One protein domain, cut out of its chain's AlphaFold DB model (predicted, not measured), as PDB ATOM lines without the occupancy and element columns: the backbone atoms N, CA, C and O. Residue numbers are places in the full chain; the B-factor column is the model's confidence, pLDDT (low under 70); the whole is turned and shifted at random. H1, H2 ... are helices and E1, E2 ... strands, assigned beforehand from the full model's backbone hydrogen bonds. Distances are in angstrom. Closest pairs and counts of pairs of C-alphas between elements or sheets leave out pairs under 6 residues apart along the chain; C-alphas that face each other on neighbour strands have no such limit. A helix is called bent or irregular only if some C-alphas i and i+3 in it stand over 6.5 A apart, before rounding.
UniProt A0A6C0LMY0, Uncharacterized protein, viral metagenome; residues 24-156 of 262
ATOM      1  N   ARG A  24       3.735 -48.220  84.151       82.25
ATOM      2  CA  ARG A  24       5.095 -47.692  84.053       82.25
ATOM      3  C   ARG A  24       5.515 -47.133  85.406       82.25
ATOM      4  O   ARG A  24       4.897 -46.190  85.893       82.25
ATOM      5  N   ARG A  25       6.591 -47.666  85.977       79.00
ATOM      6  CA  ARG A  25       7.182 -47.182  87.228       79.00
ATOM      7  C   ARG A  25       8.641 -46.785  87.003       79.00
ATOM      8  O   ARG A  25       9.311 -47.264  86.085       79.00
ATOM      9  N   ALA A  26       9.115 -45.849  87.811       74.06
ATOM     10  CA  ALA A  26      10.508 -45.433  87.835       74.06
ATOM     11  C   ALA A  26      10.987 -45.512  89.281       74.06
ATOM     12  O   ALA A  26      10.375 -44.906  90.156       74.06
ATOM     13  N   ASP A  27      12.045 -46.283  89.511       67.25
ATOM     14  CA  ASP A  27      12.741 -46.324  90.793       67.25
ATOM     15  C   ASP A  27      14.199 -45.927  90.549       67.25
ATOM     16  O   ASP A  27      14.915 -46.565  89.764       67.25
ATOM     17  N   GLY A  28      14.596 -44.787  91.115       71.69
ATOM     18  CA  GLY A  28      15.861 -44.120  90.807       71.69
ATOM     19  C   GLY A  28      16.054 -43.857  89.303       71.69
ATOM     20  O   GLY A  28      15.201 -43.269  88.639       71.69
ATOM     21  N   ASN A  29      17.187 -44.315  88.755       66.88
ATOM     22  CA  ASN A  29      17.530 -44.198  87.326       66.88
ATOM     23  C   ASN A  29      16.948 -45.319  86.437       66.88
ATOM     24  O   ASN A  29      17.139 -45.303  85.217       66.88
ATOM     25  N   SER A  30      16.253 -46.299  87.015       69.31
ATOM     26  CA  SER A  30      15.690 -47.445  86.293       69.31
ATOM     27  C   SER A  30      14.204 -47.244  86.009       69.31
ATOM     28  O   SER A  30      13.380 -47.159  86.916       69.31
ATOM     29  N   VAL A  31      13.850 -47.214  84.721       76.06
ATOM     30  CA  VAL A  31      12.454 -47.259  84.264       76.06
ATOM     31  C   VAL A  31      12.092 -48.707  83.968       76.06
ATOM     32  O   VAL A  31      12.758 -49.347  83.151       76.06
ATOM     33  N   TYR A  32      11.019 -49.189  84.586       80.25
ATOM     34  CA  TYR A  32      10.486 -50.527  84.368       80.25
ATOM     35  C   TYR A  32       8.977 -50.485  84.121       80.25
ATOM     36  O   TYR A  32       8.267 -49.568  84.539       80.25
ATOM     37  N   PHE A  33       8.490 -51.484  83.396       82.12
ATOM     38  CA  PHE A  33       7.072 -51.736  83.207       82.12
ATOM     39  C   PHE A  33       6.689 -52.933  84.059       82.12
ATOM     40  O   PHE A  33       7.254 -54.013  83.906       82.12
ATOM     41  N   TYR A  34       5.739 -52.731  84.960       83.62
ATOM     42  CA  TYR A  34       5.087 -53.822  85.655       83.62
ATOM     43  C   TYR A  34       3.837 -54.212  84.874       83.62
ATOM     44  O   TYR A  34       2.932 -53.402  84.680       83.62
ATOM     45  N   VAL A  35       3.805 -55.449  84.399       83.62
ATOM     46  CA  VAL A  35       2.681 -56.012  83.662       83.62
ATOM     47  C   VAL A  35       1.965 -56.983  84.602       83.62
ATOM     48  O   VAL A  35       2.455 -58.100  84.792       83.62
ATOM     49  N   PRO A  36       0.855 -56.578  85.246       82.19
ATOM     50  CA  PRO A  36       0.083 -57.492  86.076       82.19
ATOM     51  C   PRO A  36      -0.578 -58.555  85.195       82.19
ATOM     52  O   PRO A  36      -1.015 -58.270  84.081       82.19
ATOM     53  N   MET A  37      -0.678 -59.780  85.694       81.69
ATOM     54  CA  MET A  37      -1.499 -60.824  85.086       81.69
ATOM     55  C   MET A  37      -2.970 -60.524  85.386       81.69
ATOM     56  O   MET A  37      -3.310 -60.210  86.527       81.69
ATOM     57  N   ALA A  38      -3.851 -60.628  84.386       76.44
ATOM     58  CA  ALA A  38      -5.291 -60.435  84.598       76.44
ATOM     59  C   ALA A  38      -5.870 -61.519  85.527       76.44
ATOM     60  O   ALA A  38      -6.682 -61.238  86.407       76.44
ATOM     61  N   SER A  39      -5.379 -62.748  85.366       78.44
ATOM     62  CA  SER A  39      -5.630 -63.888  86.241       78.44
ATOM     63  C   SER A  39      -4.287 -64.491  86.671       78.44
ATOM     64  O   SER A  39      -3.546 -64.948  85.795       78.44
ATOM     65  N   PRO A  40      -3.946 -64.514  87.974       81.50
ATOM     66  CA  PRO A  40      -2.710 -65.135  88.438       81.50
ATOM     67  C   PRO A  40      -2.620 -66.608  88.019       81.50
ATOM     68  O   PRO A  40      -3.548 -67.387  88.247       81.50
ATOM     69  N   THR A  41      -1.498 -67.000  87.412       81.25
ATOM     70  CA  THR A  41      -1.300 -68.378  86.939       81.25
ATOM     71  C   THR A  41      -0.695 -69.224  88.052       81.25
ATOM     72  O   THR A  41       0.456 -69.017  88.435       81.25
ATOM     73  N   ARG A  42      -1.453 -70.207  88.549       82.31
ATOM     74  CA  ARG A  42      -0.959 -71.221  89.496       82.31
ATOM     75  C   ARG A  42      -0.022 -72.197  88.794       82.31
ATOM     76  O   ARG A  42      -0.407 -72.820  87.807       82.31
ATOM     77  N   LEU A  43       1.184 -72.368  89.330       80.94
ATOM     78  CA  LEU A  43       2.136 -73.376  88.857       80.94
ATOM     79  C   LEU A  43       1.750 -74.796  89.325       80.94
ATOM     80  O   LEU A  43       2.127 -75.791  88.685       80.94
ATOM     81  N   GLY A  44       0.985 -74.905  90.420       78.56
ATOM     82  CA  GLY A  44       0.543 -76.180  90.985       78.56
ATOM     83  C   GLY A  44       1.734 -77.018  91.437       78.56
ATOM     84  O   GLY A  44       1.852 -78.194  91.078       78.56
ATOM     85  N   VAL A  45       2.694 -76.381  92.100       80.06
ATOM     86  CA  VAL A  45       3.957 -76.971  92.547       80.06
ATOM     87  C   VAL A  45       3.969 -76.968  94.060       80.06
ATOM     88  O   VAL A  45       3.726 -75.948  94.679       80.06
ATOM     89  N   ARG A  46       4.218 -78.123  94.674       81.56
ATOM     90  CA  ARG A  46       4.290 -78.235  96.132       81.56
ATOM     91  C   ARG A  46       5.746 -78.132  96.545       81.56
ATOM     92  O   ARG A  46       6.436 -79.140  96.611       81.56
ATOM     93  N   LEU A  47       6.205 -76.914  96.791       83.31
ATOM     94  CA  LEU A  47       7.578 -76.653  97.196       83.31
ATOM     95  C   LEU A  47       7.682 -76.599  98.717       83.31
ATOM     96  O   LEU A  47       6.766 -76.163  99.409       83.31
ATOM     97  N   ARG A  48       8.816 -77.050  99.249       82.44
ATOM     98  CA  ARG A  48       9.099 -76.960 100.684       82.44
ATOM     99  C   ARG A  48       9.735 -75.614 100.985       82.44
ATOM    100  O   ARG A  48      10.721 -75.257 100.351       82.44
ATOM    101  N   MET A  49       9.222 -74.902 101.975       81.88
ATOM    102  CA  MET A  49       9.846 -73.692 102.502       81.88
ATOM    103  C   MET A  49      10.556 -74.012 103.817       81.88
ATOM    104  O   MET A  49      10.024 -74.748 104.649       81.88
ATOM    105  N   ASN A  50      11.769 -73.489 103.999       78.12
ATOM    106  CA  ASN A  50      12.504 -73.619 105.256       78.12
ATOM    107  C   ASN A  50      12.081 -72.533 106.271       78.12
ATOM    108  O   ASN A  50      11.433 -71.542 105.932       78.12
ATOM    109  N   SER A  51      12.518 -72.675 107.523       68.44
ATOM    110  CA  SER A  51      12.301 -71.680 108.589       68.44
ATOM    111  C   SER A  51      12.973 -70.318 108.352       68.44
ATOM    112  O   SER A  51      12.713 -69.374 109.089       68.44
ATOM    113  N   LYS A  52      13.832 -70.202 107.332       71.75
ATOM    114  CA  LYS A  52      14.497 -68.960 106.911       71.75
ATOM    115  C   LYS A  52      13.782 -68.275 105.740       71.75
ATOM    116  O   LYS A  52      14.389 -67.426 105.095       71.75
ATOM    117  N   LEU A  53      12.532 -68.652 105.450       71.94
ATOM    118  CA  LEU A  53      11.740 -68.117 104.333       71.94
ATOM    119  C   LEU A  53      12.340 -68.370 102.947       71.94
ATOM    120  O   LEU A  53      11.993 -67.714 101.973       71.94
ATOM    121  N   THR A  54      13.224 -69.354 102.830       76.69
ATOM    122  CA  THR A  54      13.757 -69.789 101.544       76.69
ATOM    123  C   THR A  54      12.934 -70.965 101.045       76.69
ATOM    124  O   THR A  54      12.825 -71.999 101.713       76.69
ATOM    125  N   VAL A  55      12.370 -70.825  99.849       80.50
ATOM    126  CA  VAL A  55      11.773 -71.946  99.125       80.50
ATOM    127  C   VAL A  55      12.908 -72.852  98.653       80.50
ATOM    128  O   VAL A  55      13.875 -72.381  98.062       80.50
ATOM    129  N   LEU A  56      12.834 -74.150  98.925       83.00
ATOM    130  CA  LEU A  56      13.853 -75.102  98.497       83.00
ATOM    131  C   LEU A  56      13.673 -75.419  97.004       83.00
ATOM    132  O   LEU A  56      12.549 -75.703  96.580       83.00
ATOM    133  N   PRO A  57      14.750 -75.376  96.201       81.94
ATOM    134  CA  PRO A  57      14.677 -75.690  94.784       81.94
ATOM    135  C   PRO A  57      14.428 -77.186  94.583       81.94
ATOM    136  O   PRO A  57      15.082 -78.032  95.193       81.94
ATOM    137  N   GLU A  58      13.496 -77.514  93.692       83.06
ATOM    138  CA  GLU A  58      13.178 -78.887  93.311       83.06
ATOM    139  C   GLU A  58      13.281 -79.047  91.792       83.06
ATOM    140  O   GLU A  58      12.536 -78.426  91.034       83.06
ATOM    141  N   ALA A  59      14.201 -79.902  91.333       80.94
ATOM    142  CA  ALA A  59      14.528 -80.053  89.911       80.94
ATOM    143  C   ALA A  59      13.320 -80.426  89.027       80.94
ATOM    144  O   ALA A  59      13.270 -80.049  87.856       80.94
ATOM    145  N   SER A  60      12.323 -81.118  89.593       82.94
ATOM    146  CA  SER A  60      11.076 -81.498  88.911       82.94
ATOM    147  C   SER A  60      10.290 -80.285  88.391       82.94
ATOM    148  O   SER A  60       9.533 -80.393  87.425       82.94
ATOM    149  N   VAL A  61      10.492 -79.113  88.999       85.06
ATOM    150  CA  VAL A  61       9.714 -77.912  88.716       85.06
ATOM    151  C   VAL A  61      10.264 -77.121  87.525       85.06
ATOM    152  O   VAL A  61       9.504 -76.390  86.890       85.06
ATOM    153  N   GLN A  62      11.529 -77.320  87.129       88.00
ATOM    154  CA  GLN A  62      12.149 -76.551  86.040       88.00
ATOM    155  C   GLN A  62      11.353 -76.624  84.731       88.00
ATOM    156  O   GLN A  62      11.103 -75.602  84.103       88.00
ATOM    157  N   GLN A  63      10.850 -77.807  84.368       87.19
ATOM    158  CA  GLN A  63      10.060 -77.979  83.143       87.19
ATOM    159  C   GLN A  63       8.775 -77.138  83.134       87.19
ATOM    160  O   GLN A  63       8.284 -76.762  82.069       87.19
ATOM    161  N   LYS A  64       8.192 -76.868  84.308       87.25
ATOM    162  CA  LYS A  64       7.016 -75.999  84.424       87.25
ATOM    163  C   LYS A  64       7.399 -74.533  84.246       87.25
ATOM    164  O   LYS A  64       6.665 -73.818  83.570       87.25
ATOM    165  N   PHE A  65       8.541 -74.111  84.794       88.31
ATOM    166  CA  PHE A  65       9.079 -72.769  84.568       88.31
ATOM    167  C   PHE A  65       9.421 -72.536  83.098       88.31
ATOM    168  O   PHE A  65       8.987 -71.528  82.556       88.31
ATOM    169  N   ASP A  66      10.074 -73.487  82.425       88.88
ATOM    170  CA  ASP A  66      10.419 -73.364  81.001       88.88
ATOM    171  C   ASP A  66       9.161 -73.196  80.128       88.88
ATOM    172  O   ASP A  66       9.103 -72.344  79.240       88.88
ATOM    173  N   LYS A  67       8.109 -73.980  80.407       89.69
ATOM    174  CA  LYS A  67       6.815 -73.862  79.714       89.69
ATOM    175  C   LYS A  67       6.131 -72.527  79.997       89.69
ATOM    176  O   LYS A  67       5.543 -71.938  79.087       89.69
ATOM    177  N   LEU A  68       6.176 -72.066  81.247       88.62
ATOM    178  CA  LEU A  68       5.600 -70.786  81.651       88.62
ATOM    179  C   LEU A  68       6.327 -69.630  80.960       88.62
ATOM    180  O   LEU A  68       5.667 -68.778  80.374       88.62
ATOM    181  N   GLU A  69       7.659 -69.640  80.980       90.00
ATOM    182  CA  GLU A  69       8.519 -68.664  80.311       90.00
ATOM    183  C   GLU A  69       8.175 -68.600  78.822       90.00
ATOM    184  O   GLU A  69       7.785 -67.547  78.323       90.00
ATOM    185  N   GLN A  70       8.190 -69.739  78.124       89.88
ATOM    186  CA  GLN A  70       7.845 -69.791  76.704       89.88
ATOM    187  C   GLN A  70       6.447 -69.218  76.424       89.88
ATOM    188  O   GLN A  70       6.276 -68.434  75.491       89.88
ATOM    189  N   THR A  71       5.452 -69.586  77.236       88.94
ATOM    190  CA  THR A  71       4.069 -69.104  77.086       88.94
ATOM    191  C   THR A  71       3.996 -67.588  77.257       88.94
ATOM    192  O   THR A  71       3.420 -66.896  76.418       88.94
ATOM    193  N   VAL A  72       4.631 -67.061  78.305       88.06
ATOM    194  CA  VAL A  72       4.685 -65.625  78.585       88.06
ATOM    195  C   VAL A  72       5.366 -64.868  77.449       88.06
ATOM    196  O   VAL A  72       4.834 -63.863  76.978       88.06
ATOM    197  N   LEU A  73       6.524 -65.340  76.984       89.25
ATOM    198  CA  LEU A  73       7.265 -64.681  75.911       89.25
ATOM    199  C   LEU A  73       6.457 -64.658  74.612       89.25
ATOM    200  O   LEU A  73       6.407 -63.625  73.947       89.25
ATOM    201  N   VAL A  74       5.773 -65.755  74.272       89.00
ATOM    202  CA  VAL A  74       4.874 -65.807  73.110       89.00
ATOM    203  C   VAL A  74       3.744 -64.787  73.243       89.00
ATOM    204  O   VAL A  74       3.471 -64.072  72.280       89.00
ATOM    205  N   GLU A  75       3.115 -64.653  74.409       86.25
ATOM    206  CA  GLU A  75       2.077 -63.635  74.615       86.25
ATOM    207  C   GLU A  75       2.637 -62.205  74.539       86.25
ATOM    208  O   GLU A  75       2.027 -61.337  73.913       86.25
ATOM    209  N   LEU A  76       3.843 -61.958  75.057       85.31
ATOM    210  CA  LEU A  76       4.510 -60.655  74.942       85.31
ATOM    211  C   LEU A  76       4.838 -60.273  73.486       85.31
ATOM    212  O   LEU A  76       4.841 -59.087  73.147       85.31
ATOM    213  N   THR A  77       5.046 -61.242  72.583       85.50
ATOM    214  CA  THR A  77       5.194 -60.933  71.144       85.50
ATOM    215  C   THR A  77       3.920 -60.391  70.492       85.50
ATOM    216  O   THR A  77       3.986 -59.748  69.441       85.50
ATOM    217  N   LYS A  78       2.756 -60.628  71.108       83.25
ATOM    218  CA  LYS A  78       1.453 -60.154  70.622       83.25
ATOM    219  C   LYS A  78       1.106 -58.758  71.146       83.25
ATOM    220  O   LYS A  78       0.251 -58.094  70.568       83.25
ATOM    221  N   THR A  79       1.762 -58.290  72.209       76.06
ATOM    222  CA  THR A  79       1.529 -56.954  72.774       76.06
ATOM    223  C   THR A  79       2.245 -55.859  71.984       76.06
ATOM    224  O   THR A  79       3.435 -55.612  72.164       76.06
ATOM    225  N   GLU A  80       1.496 -55.152  71.138       67.62
ATOM    226  CA  GLU A  80       2.019 -54.054  70.306       67.62
ATOM    227  C   GLU A  80       2.205 -52.735  71.075       67.62
ATOM    228  O   GLU A  80       2.950 -51.864  70.644       67.62
ATOM    229  N   THR A  81       1.558 -52.578  72.232       70.38
ATOM    230  CA  THR A  81       1.560 -51.325  73.007       70.38
ATOM    231  C   THR A  81       2.731 -51.194  73.982       70.38
ATOM    232  O   THR A  81       3.062 -50.082  74.394       70.38
ATOM    233  N   LEU A  82       3.359 -52.310  74.364       71.38
ATOM    234  CA  LEU A  82       4.442 -52.344  75.354       71.38
ATOM    235  C   LEU A  82       5.803 -51.953  74.769       71.38
ATOM    236  O   LEU A  82       6.652 -51.400  75.470       71.38
ATOM    237  N   PHE A  83       6.016 -52.222  73.483       76.06
ATOM    238  CA  PHE A  83       7.302 -52.049  72.821       76.06
ATOM    239  C   PHE A  83       7.171 -51.078  71.653       76.06
ATOM    240  O   PHE A  83       6.195 -51.101  70.914       76.06
ATOM    241  N   LYS A  84       8.188 -50.229  71.450       74.88
ATOM    242  CA  LYS A  84       8.209 -49.281  70.318       74.88
ATOM    243  C   LYS A  84       8.163 -49.984  68.959       74.88
ATOM    244  O   LYS A  84       7.583 -49.459  68.020       74.88
ATOM    245  N   ASN A  85       8.805 -51.147  68.879       79.75
ATOM    246  CA  ASN A  85       8.811 -52.028  67.721       79.75
ATOM    247  C   ASN A  85       8.225 -53.368  68.151       79.75
ATOM    248  O   ASN A  85       8.442 -53.781  69.290       79.75
ATOM    249  N   LYS A  86       7.561 -54.072  67.232       81.44
ATOM    250  CA  LYS A  86       7.073 -55.426  67.493       81.44
ATOM    251  C   LYS A  86       8.249 -56.330  67.893       81.44
ATOM    252  O   LYS A  86       9.165 -56.501  67.083       81.44
ATOM    253  N   PRO A  87       8.266 -56.880  69.117       85.12
ATOM    254  CA  PRO A  87       9.370 -57.718  69.551       85.12
ATOM    255  C   PRO A  87       9.260 -59.102  68.900       85.12
ATOM    256  O   PRO A  87       8.163 -59.631  68.709       85.12
ATOM    257  N   SER A  88      10.400 -59.706  68.564       88.56
ATOM    258  CA  SER A  88      10.461 -61.124  68.202       88.56
ATOM    259  C   SER A  88      10.688 -61.981  69.445       88.56
ATOM    260  O   SER A  88      11.248 -61.510  70.439       88.56
ATOM    261  N   TYR A  89      10.292 -63.254  69.377       89.75
ATOM    262  CA  TYR A  89      10.531 -64.216  70.453       89.75
ATOM    263  C   TYR A  89      12.022 -64.292  70.815       89.75
ATOM    264  O   TYR A  89      12.375 -64.121  71.977       89.75
ATOM    265  N   ASP A  90      12.902 -64.422  69.818       89.06
ATOM    266  CA  ASP A  90      14.354 -64.492  70.026       89.06
ATOM    267  C   ASP A  90      14.911 -63.247  70.724       89.06
ATOM    268  O   ASP A  90      15.820 -63.344  71.550       89.06
ATOM    269  N   SER A  91      14.389 -62.057  70.405       87.88
ATOM    270  CA  SER A  91      14.807 -60.822  71.069       87.88
ATOM    271  C   SER A  91      14.392 -60.798  72.534       87.88
ATOM    272  O   SER A  91      15.204 -60.404  73.368       87.88
ATOM    273  N   LEU A  92      13.169 -61.239  72.851       88.38
ATOM    274  CA  LEU A  92      12.694 -61.318  74.233       88.38
ATOM    275  C   LEU A  92      13.450 -62.397  75.017       88.38
ATOM    276  O   LEU A  92      13.890 -62.142  76.133       88.38
ATOM    277  N   GLN A  93      13.690 -63.564  74.419       89.44
ATOM    278  CA  GLN A  93      14.425 -64.654  75.057       89.44
ATOM    279  C   GLN A  93      15.860 -64.244  75.422       89.44
ATOM    280  O   GLN A  93      16.343 -64.581  76.496       89.44
ATOM    281  N   ARG A  94      16.541 -63.450  74.581       88.06
ATOM    282  CA  ARG A  94      17.904 -62.954  74.868       88.06
ATOM    283  C   ARG A  94      17.991 -62.038  76.084       88.06
ATOM    284  O   ARG A  94      19.043 -61.977  76.713       88.06
ATOM    285  N   ILE A  95      16.924 -61.298  76.371       87.00
ATOM    286  CA  ILE A  95      16.839 -60.411  77.537       87.00
ATOM    287  C   ILE A  95      16.116 -61.080  78.711       87.00
ATOM    288  O   ILE A  95      15.937 -60.464  79.755       87.00
ATOM    289  N   THR A  96      15.685 -62.331  78.561       87.94
ATOM    290  CA  THR A  96      15.031 -63.077  79.633       87.94
ATOM    291  C   THR A  96      16.099 -63.902  80.347       87.94
ATOM    292  O   THR A  96      16.678 -64.807  79.742       87.94
ATOM    293  N   PRO A  97      16.442 -63.582  81.608       86.31
ATOM    294  CA  PRO A  97      17.255 -64.487  82.407       86.31
ATOM    295  C   PRO A  97      16.507 -65.809  82.570       86.31
ATOM    296  O   PRO A  97      15.281 -65.821  82.565       86.31
ATOM    297  N   ARG A  98      17.220 -66.919  82.778       85.06
ATOM    298  CA  ARG A  98      16.547 -68.194  83.050       85.06
ATOM    299  C   ARG A  98      15.670 -68.097  84.293       85.06
ATOM    300  O   ARG A  98      16.146 -67.684  85.357       85.06
ATOM    301  N   TRP A  99      14.412 -68.505  84.153       88.31
ATOM    302  CA  TRP A  99      13.479 -68.617  85.267       88.31
ATOM    303  C   TRP A  99      13.621 -69.981  85.947       88.31
ATOM    304  O   TRP A  99      13.873 -70.997  85.297       88.31
ATOM    305  N   GLY A 100      13.446 -70.011  87.267       85.88
ATOM    306  CA  GLY A 100      13.510 -71.248  88.039       85.88
ATOM    307  C   GLY A 100      14.914 -71.559  88.556       85.88
ATOM    308  O   GLY A 100      15.524 -70.729  89.223       85.88
ATOM    309  N   ILE A 101      15.399 -72.772  88.313       85.94
ATOM    310  CA  ILE A 101      16.572 -73.379  88.945       85.94
ATOM    311  C   ILE A 101      17.792 -73.305  88.025       85.94
ATOM    312  O   ILE A 101      17.739 -73.630  86.837       85.94
ATOM    313  N   VAL A 102      18.920 -72.929  88.614       85.12
ATOM    314  CA  VAL A 102      20.249 -72.949  88.009       85.12
ATOM    315  C   VAL A 102      21.125 -73.913  88.811       85.12
ATOM    316  O   VAL A 102      20.947 -74.090  90.015       85.12
ATOM    317  N   TYR A 103      22.051 -74.579  88.130       83.44
ATOM    318  CA  TYR A 103      23.025 -75.467  88.758       83.44
ATOM    319  C   TYR A 103      24.340 -74.711  88.893       83.44
ATOM    320  O   TYR A 103      24.805 -74.097  87.929       83.44
ATOM    321  N   ASP A 104      24.907 -74.707  90.098       82.44
ATOM    322  CA  ASP A 104      26.243 -74.150  90.310       82.44
ATOM    323  C   ASP A 104      27.319 -75.134  89.808       82.44
ATOM    324  O   ASP A 104      27.021 -76.265  89.422       82.44
ATOM    325  N   LYS A 105      28.592 -74.733  89.851       82.31
ATOM    326  CA  LYS A 105      29.748 -75.569  89.484       82.31
ATOM    327  C   LYS A 105      29.824 -76.885  90.268       82.31
ATOM    328  O   LYS A 105      30.394 -77.849  89.768       82.31
ATOM    329  N   ASP A 106      29.225 -76.914  91.456       83.94
ATOM    330  CA  ASP A 106      29.147 -78.078  92.343       83.94
ATOM    331  C   ASP A 106      27.891 -78.947  92.111       83.94
ATOM    332  O   ASP A 106      27.557 -79.773  92.958       83.94
ATOM    333  N   ASP A 107      27.155 -78.727  91.014       81.38
ATOM    334  CA  ASP A 107      25.910 -79.430  90.644       81.38
ATOM    335  C   ASP A 107      24.774 -79.310  91.683       81.38
ATOM    336  O   ASP A 107      23.817 -80.084  91.723       81.38
ATOM    337  N   LYS A 108      24.859 -78.298  92.552       82.56
ATOM    338  CA  LYS A 108      23.814 -77.993  93.532       82.56
ATOM    339  C   LYS A 108      22.750 -77.094  92.896       82.56
ATOM    340  O   LYS A 108      23.104 -76.027  92.376       82.56
ATOM    341  N   PRO A 109      21.461 -77.475  92.965       84.50
ATOM    342  CA  PRO A 109      20.384 -76.635  92.467       84.50
ATOM    343  C   PRO A 109      20.215 -75.418  93.381       84.50
ATOM    344  O   PRO A 109      20.095 -75.556  94.599       84.50
ATOM    345  N   HIS A 110      20.177 -74.231  92.789       84.75
ATOM    346  CA  HIS A 110      19.822 -72.973  93.442       84.75
ATOM    347  C   HIS A 110      18.796 -72.230  92.587       84.75
ATOM    348  O   HIS A 110      18.691 -72.465  91.382       84.75
ATOM    349  N   TRP A 111      18.003 -71.349  93.192       84.88
ATOM    350  CA  TRP A 111      17.129 -70.483  92.408       84.88
ATOM    351  C   TRP A 111      17.966 -69.479  91.620       84.88
ATOM    352  O   TRP A 111      18.968 -68.963  92.105       84.88
ATOM    353  N   SER A 112      17.536 -69.185  90.398       84.81
ATOM    354  CA  SER A 112      18.019 -68.036  89.642       84.81
ATOM    355  C   SER A 112      17.865 -66.780  90.500       84.81
ATOM    356  O   SER A 112      16.799 -66.555  91.077       84.81
ATOM    357  N   GLU A 113      18.897 -65.937  90.548       83.25
ATOM    358  CA  GLU A 113      18.894 -64.684  91.320       83.25
ATOM    359  C   GLU A 113      17.680 -63.796  90.979       83.25
ATOM    360  O   GLU A 113      17.130 -63.109  91.836       83.25
ATOM    361  N   TYR A 114      17.222 -63.857  89.727       80.81
ATOM    362  CA  TYR A 114      16.057 -63.124  89.227       80.81
ATOM    363  C   TYR A 114      14.718 -63.733  89.645       80.81
ATOM    364  O   TYR A 114      13.701 -63.054  89.602       80.81
ATOM    365  N   THR A 115      14.702 -65.019  89.997       80.69
ATOM    366  CA  THR A 115      13.509 -65.708  90.504       80.69
ATOM    367  C   THR A 115      13.422 -65.568  92.022       80.69
ATOM    368  O   THR A 115      12.352 -65.272  92.541       80.69
ATOM    369  N   GLU A 116      14.546 -65.710  92.729       78.81
ATOM    370  CA  GLU A 116      14.592 -65.640  94.194       78.81
ATOM    371  C   GLU A 116      14.235 -64.249  94.731       78.81
ATOM    372  O   GLU A 116      13.439 -64.133  95.662       78.81
ATOM    373  N   LYS A 117      14.771 -63.184  94.118       78.62
ATOM    374  CA  LYS A 117      14.504 -61.796  94.536       78.62
ATOM    375  C   LYS A 117      13.050 -61.365  94.361       78.62
ATOM    376  O   LYS A 117      12.611 -60.427  95.018       78.62
ATOM    377  N   GLU A 118      12.322 -62.029  93.471       80.50
ATOM    378  CA  GLU A 118      10.967 -61.646  93.078       80.50
ATOM    379  C   GLU A 118       9.887 -62.521  93.732       80.50
ATOM    380  O   GLU A 118       8.705 -62.432  93.376       80.50
ATOM    381  N   PHE A 119      10.271 -63.358  94.705       80.88
ATOM    382  CA  PHE A 119       9.320 -64.038  95.574       80.88
ATOM    383  C   PHE A 119       8.680 -63.045  96.542       80.88
ATOM    384  O   PHE A 119       9.326 -62.456  97.407       80.88
ATOM    385  N   PHE A 120       7.370 -62.886  96.402       77.94
ATOM    386  CA  PHE A 120       6.541 -62.097  97.290       77.94
ATOM    387  C   PHE A 120       5.761 -63.021  98.228       77.94
ATOM    388  O   PHE A 120       5.014 -63.892  97.777       77.94
ATOM    389  N   PHE A 121       5.909 -62.818  99.533       74.62
ATOM    390  CA  PHE A 121       5.179 -63.567 100.553       74.62
ATOM    391  C   PHE A 121       3.954 -62.761 100.987       74.62
ATOM    392  O   PHE A 121       4.092 -61.663 101.517       74.62
ATOM    393  N   ASP A 122       2.759 -63.313 100.785       62.78
ATOM    394  CA  ASP A 122       1.485 -62.652 101.131       62.78
ATOM    395  C   ASP A 122       1.097 -62.826 102.618       62.78
ATOM    396  O   ASP A 122      -0.003 -62.487 103.047       62.78
ATOM    397  N   VAL A 123       1.983 -63.402 103.440       61.75
ATOM    398  CA  VAL A 123       1.654 -63.789 104.818       61.75
ATOM    399  C   VAL A 123       2.167 -62.787 105.838       61.75
ATOM    400  O   VAL A 123       3.336 -62.405 105.838       61.75
ATOM    401  N   LYS A 124       1.261 -62.401 106.745       55.81
ATOM    402  CA  LYS A 124       1.550 -61.606 107.940       55.81
ATOM    403  C   LYS A 124       2.496 -62.380 108.859       55.81
ATOM    404  O   LYS A 124       2.275 -63.559 109.126       55.81
ATOM    405  N   GLU A 125       3.536 -61.697 109.323       47.09
ATOM    406  CA  GLU A 125       4.581 -62.202 110.215       47.09
ATOM    407  C   GLU A 125       4.023 -63.121 111.318       47.09
ATOM    408  O   GLU A 125       3.185 -62.700 112.115       47.09
ATOM    409  N   GLY A 126       4.464 -64.387 111.356       51.31
ATOM    410  CA  GLY A 126       4.122 -65.310 112.450       51.31
ATOM    411  C   GLY A 126       4.014 -66.801 112.108       51.31
ATOM    412  O   GLY A 126       4.147 -67.625 113.006       51.31
ATOM    413  N   ALA A 127       3.832 -67.185 110.839       52.94
ATOM    414  CA  ALA A 127       3.629 -68.587 110.431       52.94
ATOM    415  C   ALA A 127       4.882 -69.231 109.794       52.94
ATOM    416  O   ALA A 127       4.804 -69.918 108.776       52.94
ATOM    417  N   TYR A 128       6.064 -68.982 110.363       60.53
ATOM    418  CA  TYR A 128       7.345 -69.424 109.795       60.53
ATOM    419  C   TYR A 128       7.779 -70.792 110.332       60.53
ATOM    420  O   TYR A 128       8.819 -70.943 110.970       60.53
ATOM    421  N   THR A 129       6.964 -71.809 110.073       61.62
ATOM    422  CA  THR A 129       7.361 -73.217 110.215       61.62
ATOM    423  C   THR A 129       7.648 -73.811 108.843       61.62
ATOM    424  O   THR A 129       7.161 -73.296 107.838       61.62
ATOM    425  N   ASN A 130       8.416 -74.904 108.789       67.19
ATOM    426  CA  ASN A 130       8.602 -75.663 107.550       67.19
ATOM    427  C   ASN A 130       7.227 -76.004 106.959       67.19
ATOM    428  O   ASN A 130       6.469 -76.761 107.564       67.19
ATOM    429  N   SER A 131       6.900 -75.421 105.810       73.75
ATOM    430  CA  SER A 131       5.570 -75.503 105.209       73.75
ATOM    431  C   SER A 131       5.660 -75.855 103.731       73.75
ATOM    432  O   SER A 131       6.718 -75.754 103.101       73.75
ATOM    433  N   ILE A 132       4.537 -76.319 103.189       80.38
ATOM    434  CA  ILE A 132       4.379 -76.546 101.759       80.38
ATOM    435  C   ILE A 132       3.769 -75.282 101.160       80.38
ATOM    436  O   ILE A 132       2.754 -74.779 101.641       80.38
ATOM    437  N   VAL A 133       4.400 -74.772 100.112       82.50
ATOM    438  CA  VAL A 133       3.974 -73.572  99.399       82.50
ATOM    439  C   VAL A 133       3.744 -73.884  97.926       82.50
ATOM    440  O   VAL A 133       4.411 -74.749  97.357       82.50
ATOM    441  N   ASP A 134       2.799 -73.172  97.324       84.25
ATOM    442  CA  ASP A 134       2.572 -73.117  95.884       84.25
ATOM    443  C   ASP A 134       2.925 -71.722  95.365       84.25
ATOM    444  O   ASP A 134       2.861 -70.724  96.090       84.25
ATOM    445  N   LEU A 135       3.336 -71.660  94.104       84.38
ATOM    446  CA  LEU A 135       3.761 -70.432  93.447       84.38
ATOM    447  C   LEU A 135       2.699 -69.978  92.443       84.38
ATOM    448  O   LEU A 135       2.254 -70.742  91.582       84.38
ATOM    449  N   GLU A 136       2.332 -68.703  92.519       86.19
ATOM    450  CA  GLU A 136       1.439 -68.048  91.567       86.19
ATOM    451  C   GLU A 136       2.166 -66.921  90.836       86.19
ATOM    452  O   GLU A 136       2.712 -66.019  91.468       86.19
ATOM    453  N   LEU A 137       2.156 -66.929  89.502       85.81
ATOM    454  CA  LEU A 137       2.648 -65.797  88.717       85.81
ATOM    455  C   LEU A 137       1.624 -64.658  88.790       85.81
ATOM    456  O   LEU A 137       0.538 -64.775  88.222       85.81
ATOM    457  N   ILE A 138       1.972 -63.555  89.459       86.38
ATOM    458  CA  ILE A 138       1.099 -62.373  89.572       86.38
ATOM    459  C   ILE A 138       1.402 -61.351  88.478       86.38
ATOM    460  O   ILE A 138       0.530 -60.584  88.084       86.38
ATOM    461  N   GLY A 139       2.638 -61.289  87.991       86.94
ATOM    462  CA  GLY A 139       3.020 -60.292  86.998       86.94
ATOM    463  C   GLY A 139       4.438 -60.463  86.494       86.94
ATOM    464  O   GLY A 139       5.159 -61.367  86.911       86.94
ATOM    465  N   ILE A 140       4.825 -59.575  85.588       88.75
ATOM    466  CA  ILE A 140       6.141 -59.563  84.952       88.75
ATOM    467  C   ILE A 140       6.710 -58.153  85.042       88.75
ATOM    468  O   ILE A 140       6.012 -57.165  84.814       88.75
ATOM    469  N   LEU A 141       7.991 -58.065  85.367       87.38
ATOM    470  CA  LEU A 141       8.769 -56.839  85.385       87.38
ATOM    471  C   LEU A 141       9.621 -56.787  84.117       87.38
ATOM    472  O   LEU A 141      10.473 -57.640  83.885       87.38
ATOM    473  N   ILE A 142       9.381 -55.779  83.286       86.88
ATOM    474  CA  ILE A 142      10.102 -55.561  82.030       86.88
ATOM    475  C   ILE A 142      10.958 -54.307  82.182       86.88
ATOM    476  O   ILE A 142      10.445 -53.190  82.291       86.88
ATOM    477  N   THR A 143      12.273 -54.482  82.165       84.69
ATOM    478  CA  THR A 143      13.245 -53.385  82.080       84.69
ATOM    479  C   THR A 143      13.786 -53.271  80.651       84.69
ATOM    480  O   THR A 143      13.366 -53.986  79.743       84.69
ATOM    481  N   ARG A 144      14.745 -52.365  80.416       78.44
ATOM    482  CA  ARG A 144      15.410 -52.259  79.104       78.44
ATOM    483  C   ARG A 144      16.194 -53.515  78.714       78.44
ATOM    484  O   ARG A 144      16.421 -53.717  77.526       78.44
ATOM    485  N   SER A 145      16.652 -54.294  79.689       81.75
ATOM    486  CA  SER A 145      17.602 -55.390  79.479       81.75
ATOM    487  C   SER A 145      17.184 -56.704  80.123       81.75
ATOM    488  O   SER A 145      17.857 -57.703  79.894       81.75
ATOM    489  N   THR A 146      16.124 -56.714  80.935       85.38
ATOM    490  CA  THR A 146      15.688 -57.899  81.678       85.38
ATOM    491  C   THR A 146      14.172 -58.043  81.693       85.38
ATOM    492  O   THR A 146      13.450 -57.054  81.835       85.38
ATOM    493  N   ILE A 147      13.699 -59.285  81.582       87.00
ATOM    494  CA  ILE A 147      12.306 -59.676  81.829       87.00
ATOM    495  C   ILE A 147      12.291 -60.627  83.030       87.00
ATOM    496  O   ILE A 147      12.667 -61.792  82.900       87.00
ATOM    497  N   SER A 148      11.891 -60.140  84.205       87.81
ATOM    498  CA  SER A 148      11.816 -60.950  85.428       87.81
ATOM    499  C   SER A 148      10.367 -61.277  85.811       87.81
ATOM    500  O   SER A 148       9.473 -60.439  85.657       87.81
ATOM    501  N   PRO A 149      10.095 -62.500  86.294       88.31
ATOM    502  CA  PRO A 149       8.772 -62.890  86.754       88.31
ATOM    503  C   PRO A 149       8.558 -62.417  88.192       88.31
ATOM    504  O   PRO A 149       9.500 -62.393  88.975       88.31
ATOM    505  N   LYS A 150       7.316 -62.104  88.566       87.75
ATOM    506  CA  LYS A 150       6.938 -61.810  89.952       87.75
ATOM    507  C   LYS A 150       5.978 -62.869  90.474       87.75
ATOM    508  O   LYS A 150       4.855 -62.995  89.972       87.75
ATOM    509  N   PHE A 151       6.415 -63.609  91.488       86.19
ATOM    510  CA  PHE A 151       5.674 -64.741  92.040       86.19
ATOM    511  C   PHE A 151       5.114 -64.417  93.423       86.19
ATOM    512  O   PHE A 151       5.852 -63.965  94.293       86.19
ATOM    513  N   ALA A 152       3.830 -64.698  93.653       83.94
ATOM    514  CA  ALA A 152       3.309 -64.860  95.006       83.94
ATOM    515  C   ALA A 152       3.583 -66.272  95.494       83.94
ATOM    516  O   ALA A 152       3.254 -67.249  94.821       83.94
ATOM    517  N   VAL A 153       4.102 -66.360  96.708       83.31
ATOM    518  CA  VAL A 153       4.194 -67.596  97.469       83.31
ATOM    519  C   VAL A 153       2.914 -67.730  98.289       83.31
ATOM    520  O   VAL A 153       2.677 -66.949  99.214       83.31
ATOM    521  N   LYS A 154       2.078 -68.714  97.949       82.25
ATOM    522  CA  LYS A 154       0.878 -69.060  98.712       82.25
ATOM    523  C   LYS A 154       1.119 -70.308  99.534       82.25
ATOM    524  O   LYS A 154       1.637 -71.303  99.043       82.25
ATOM    525  N   PHE A 155       0.714 -70.263 100.792       76.88
ATOM    526  CA  PHE A 155       0.808 -71.414 101.673       76.88
ATOM    527  C   PHE A 155      -0.296 -72.395 101.308       76.88
ATOM    528  O   PHE A 155      -1.459 -72.015 101.177       76.88
ATOM    529  N   VAL A 156       0.084 -73.654 101.118       74.25
ATOM    530  CA  VAL A 156      -0.879 -74.735 100.970       74.25
ATOM    531  C   VAL A 156      -1.246 -75.141 102.389       74.25
ATOM    532  O   VAL A 156      -0.434 -75.747 103.090       74.25
TER     533      VAL A 156
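Overview. This is residues 24 to 156 of the 262 residues of an uncharacterized protein of viral metagenome (UniProt A0A6C0LMY0). A strongly twisted sheet with the long strands E2, E7 and E8 runs through the domain; the long helix H1 grazes it, and the short helix H2 folds back at the last residues of H1. The small hairpin of E4 and E5 lies near the first residues of H1, and at the other end of the domain the bent strand E2 reaches out to pair with E1, the element farthest from the mean of the C-alphas. The printed part has 133 residues with eight named strands and three named helices, in the order E1, E2, E3, H1, H2, E4, E5, H3, E6, E7, E8, and its class is mixed, helices and strands. The large sheet of six strands is branched and mixed, while E4 and E5 make an antiparallel sheet of two. The whole is compact, with a radius of gyration of the C-alphas of 15.5 A and spans of 47 by 34 by 29 A.

Along the chain. E1, residues 24 to 27, begins at C-alpha 24 at (5.095, -47.692, 84.053). E2, residues 30 to 42, measures 29.2 A from first to last C-alpha and bends by 83 degrees at residue 39. E3 is residues 47 to 49. H1, residues 59 to 78, is 30.6 A long, from C-alpha 59 at (14.528, -80.053, 89.911) to C-alpha 78 at (1.453, -60.154, 70.622); it is only just irregular, with C-alphas 60 and 63 6.8 A apart. Next come H2, residues 89 to 94, E4, residues 101 to 103, E5, residues 109 to 111, H3, residues 113 to 116, and E6, residues 119 to 121. E7, residues 131 to 142, is 30.9 A long and bends by 55 degrees at residue 138. E8, residues 147 to 155, is 25.8 A long and ends at C-alpha 155 at (0.808, -71.414, 101.673).

Arrangement. In the branched sheet E1 and E2 form an antiparallel hairpin, with N 25 and O 32 2.9 A apart. On the other side of E2 lies E7, antiparallel, with N 35 and O 140 at 2.8 A. E7 has three neighbours: E2, beside its residues 136 to 142, and E3, beside 131 to 133, lie on one side of it, and E8 on the other side. E3 is antiparallel to E7, with N 47 and O 133 at 2.9 A. E7 and E8 form a hairpin, antiparallel at 153 degrees, with N 136 and O 152 at 2.9 A. E6 is parallel to E8, with N 120 and O 151 at 2.8 A. H1 only grazes this sheet, with its residues 61 to 73. H3 also only grazes it, and the closest C-alphas of H3 and E8 are those of Tyr 114 and Ser 148, 6.1 A apart. H2 is not on this sheet. H1 touches H2 with its residues 73 to 77 alone, at a steep tilt of 55 degrees, opposite ways; the closest C-alphas, of Thr 77 and Tyr 89, are 6.3 A apart. The hairpin of E4 and E5 has N 102 and O 110 at 2.8 A, and the closest C-alphas of H1 and E4, those of Gln 62 and Ile 101, are 6.2 A apart. In H2 every O i to N i+4 pair is within hydrogen-bond range, in H1 13 of 16 are, and H3 is too short for such a pair.

Size, cuts and confidence. The C-alphas farthest apart, those of Asn 85 and Thr 129, are 47.5 A apart. The printed part has no cut, and no link in it is long. The mean pLDDT of the printed part is 80.7; 14 residues are under 70, among them residues 122 to 130.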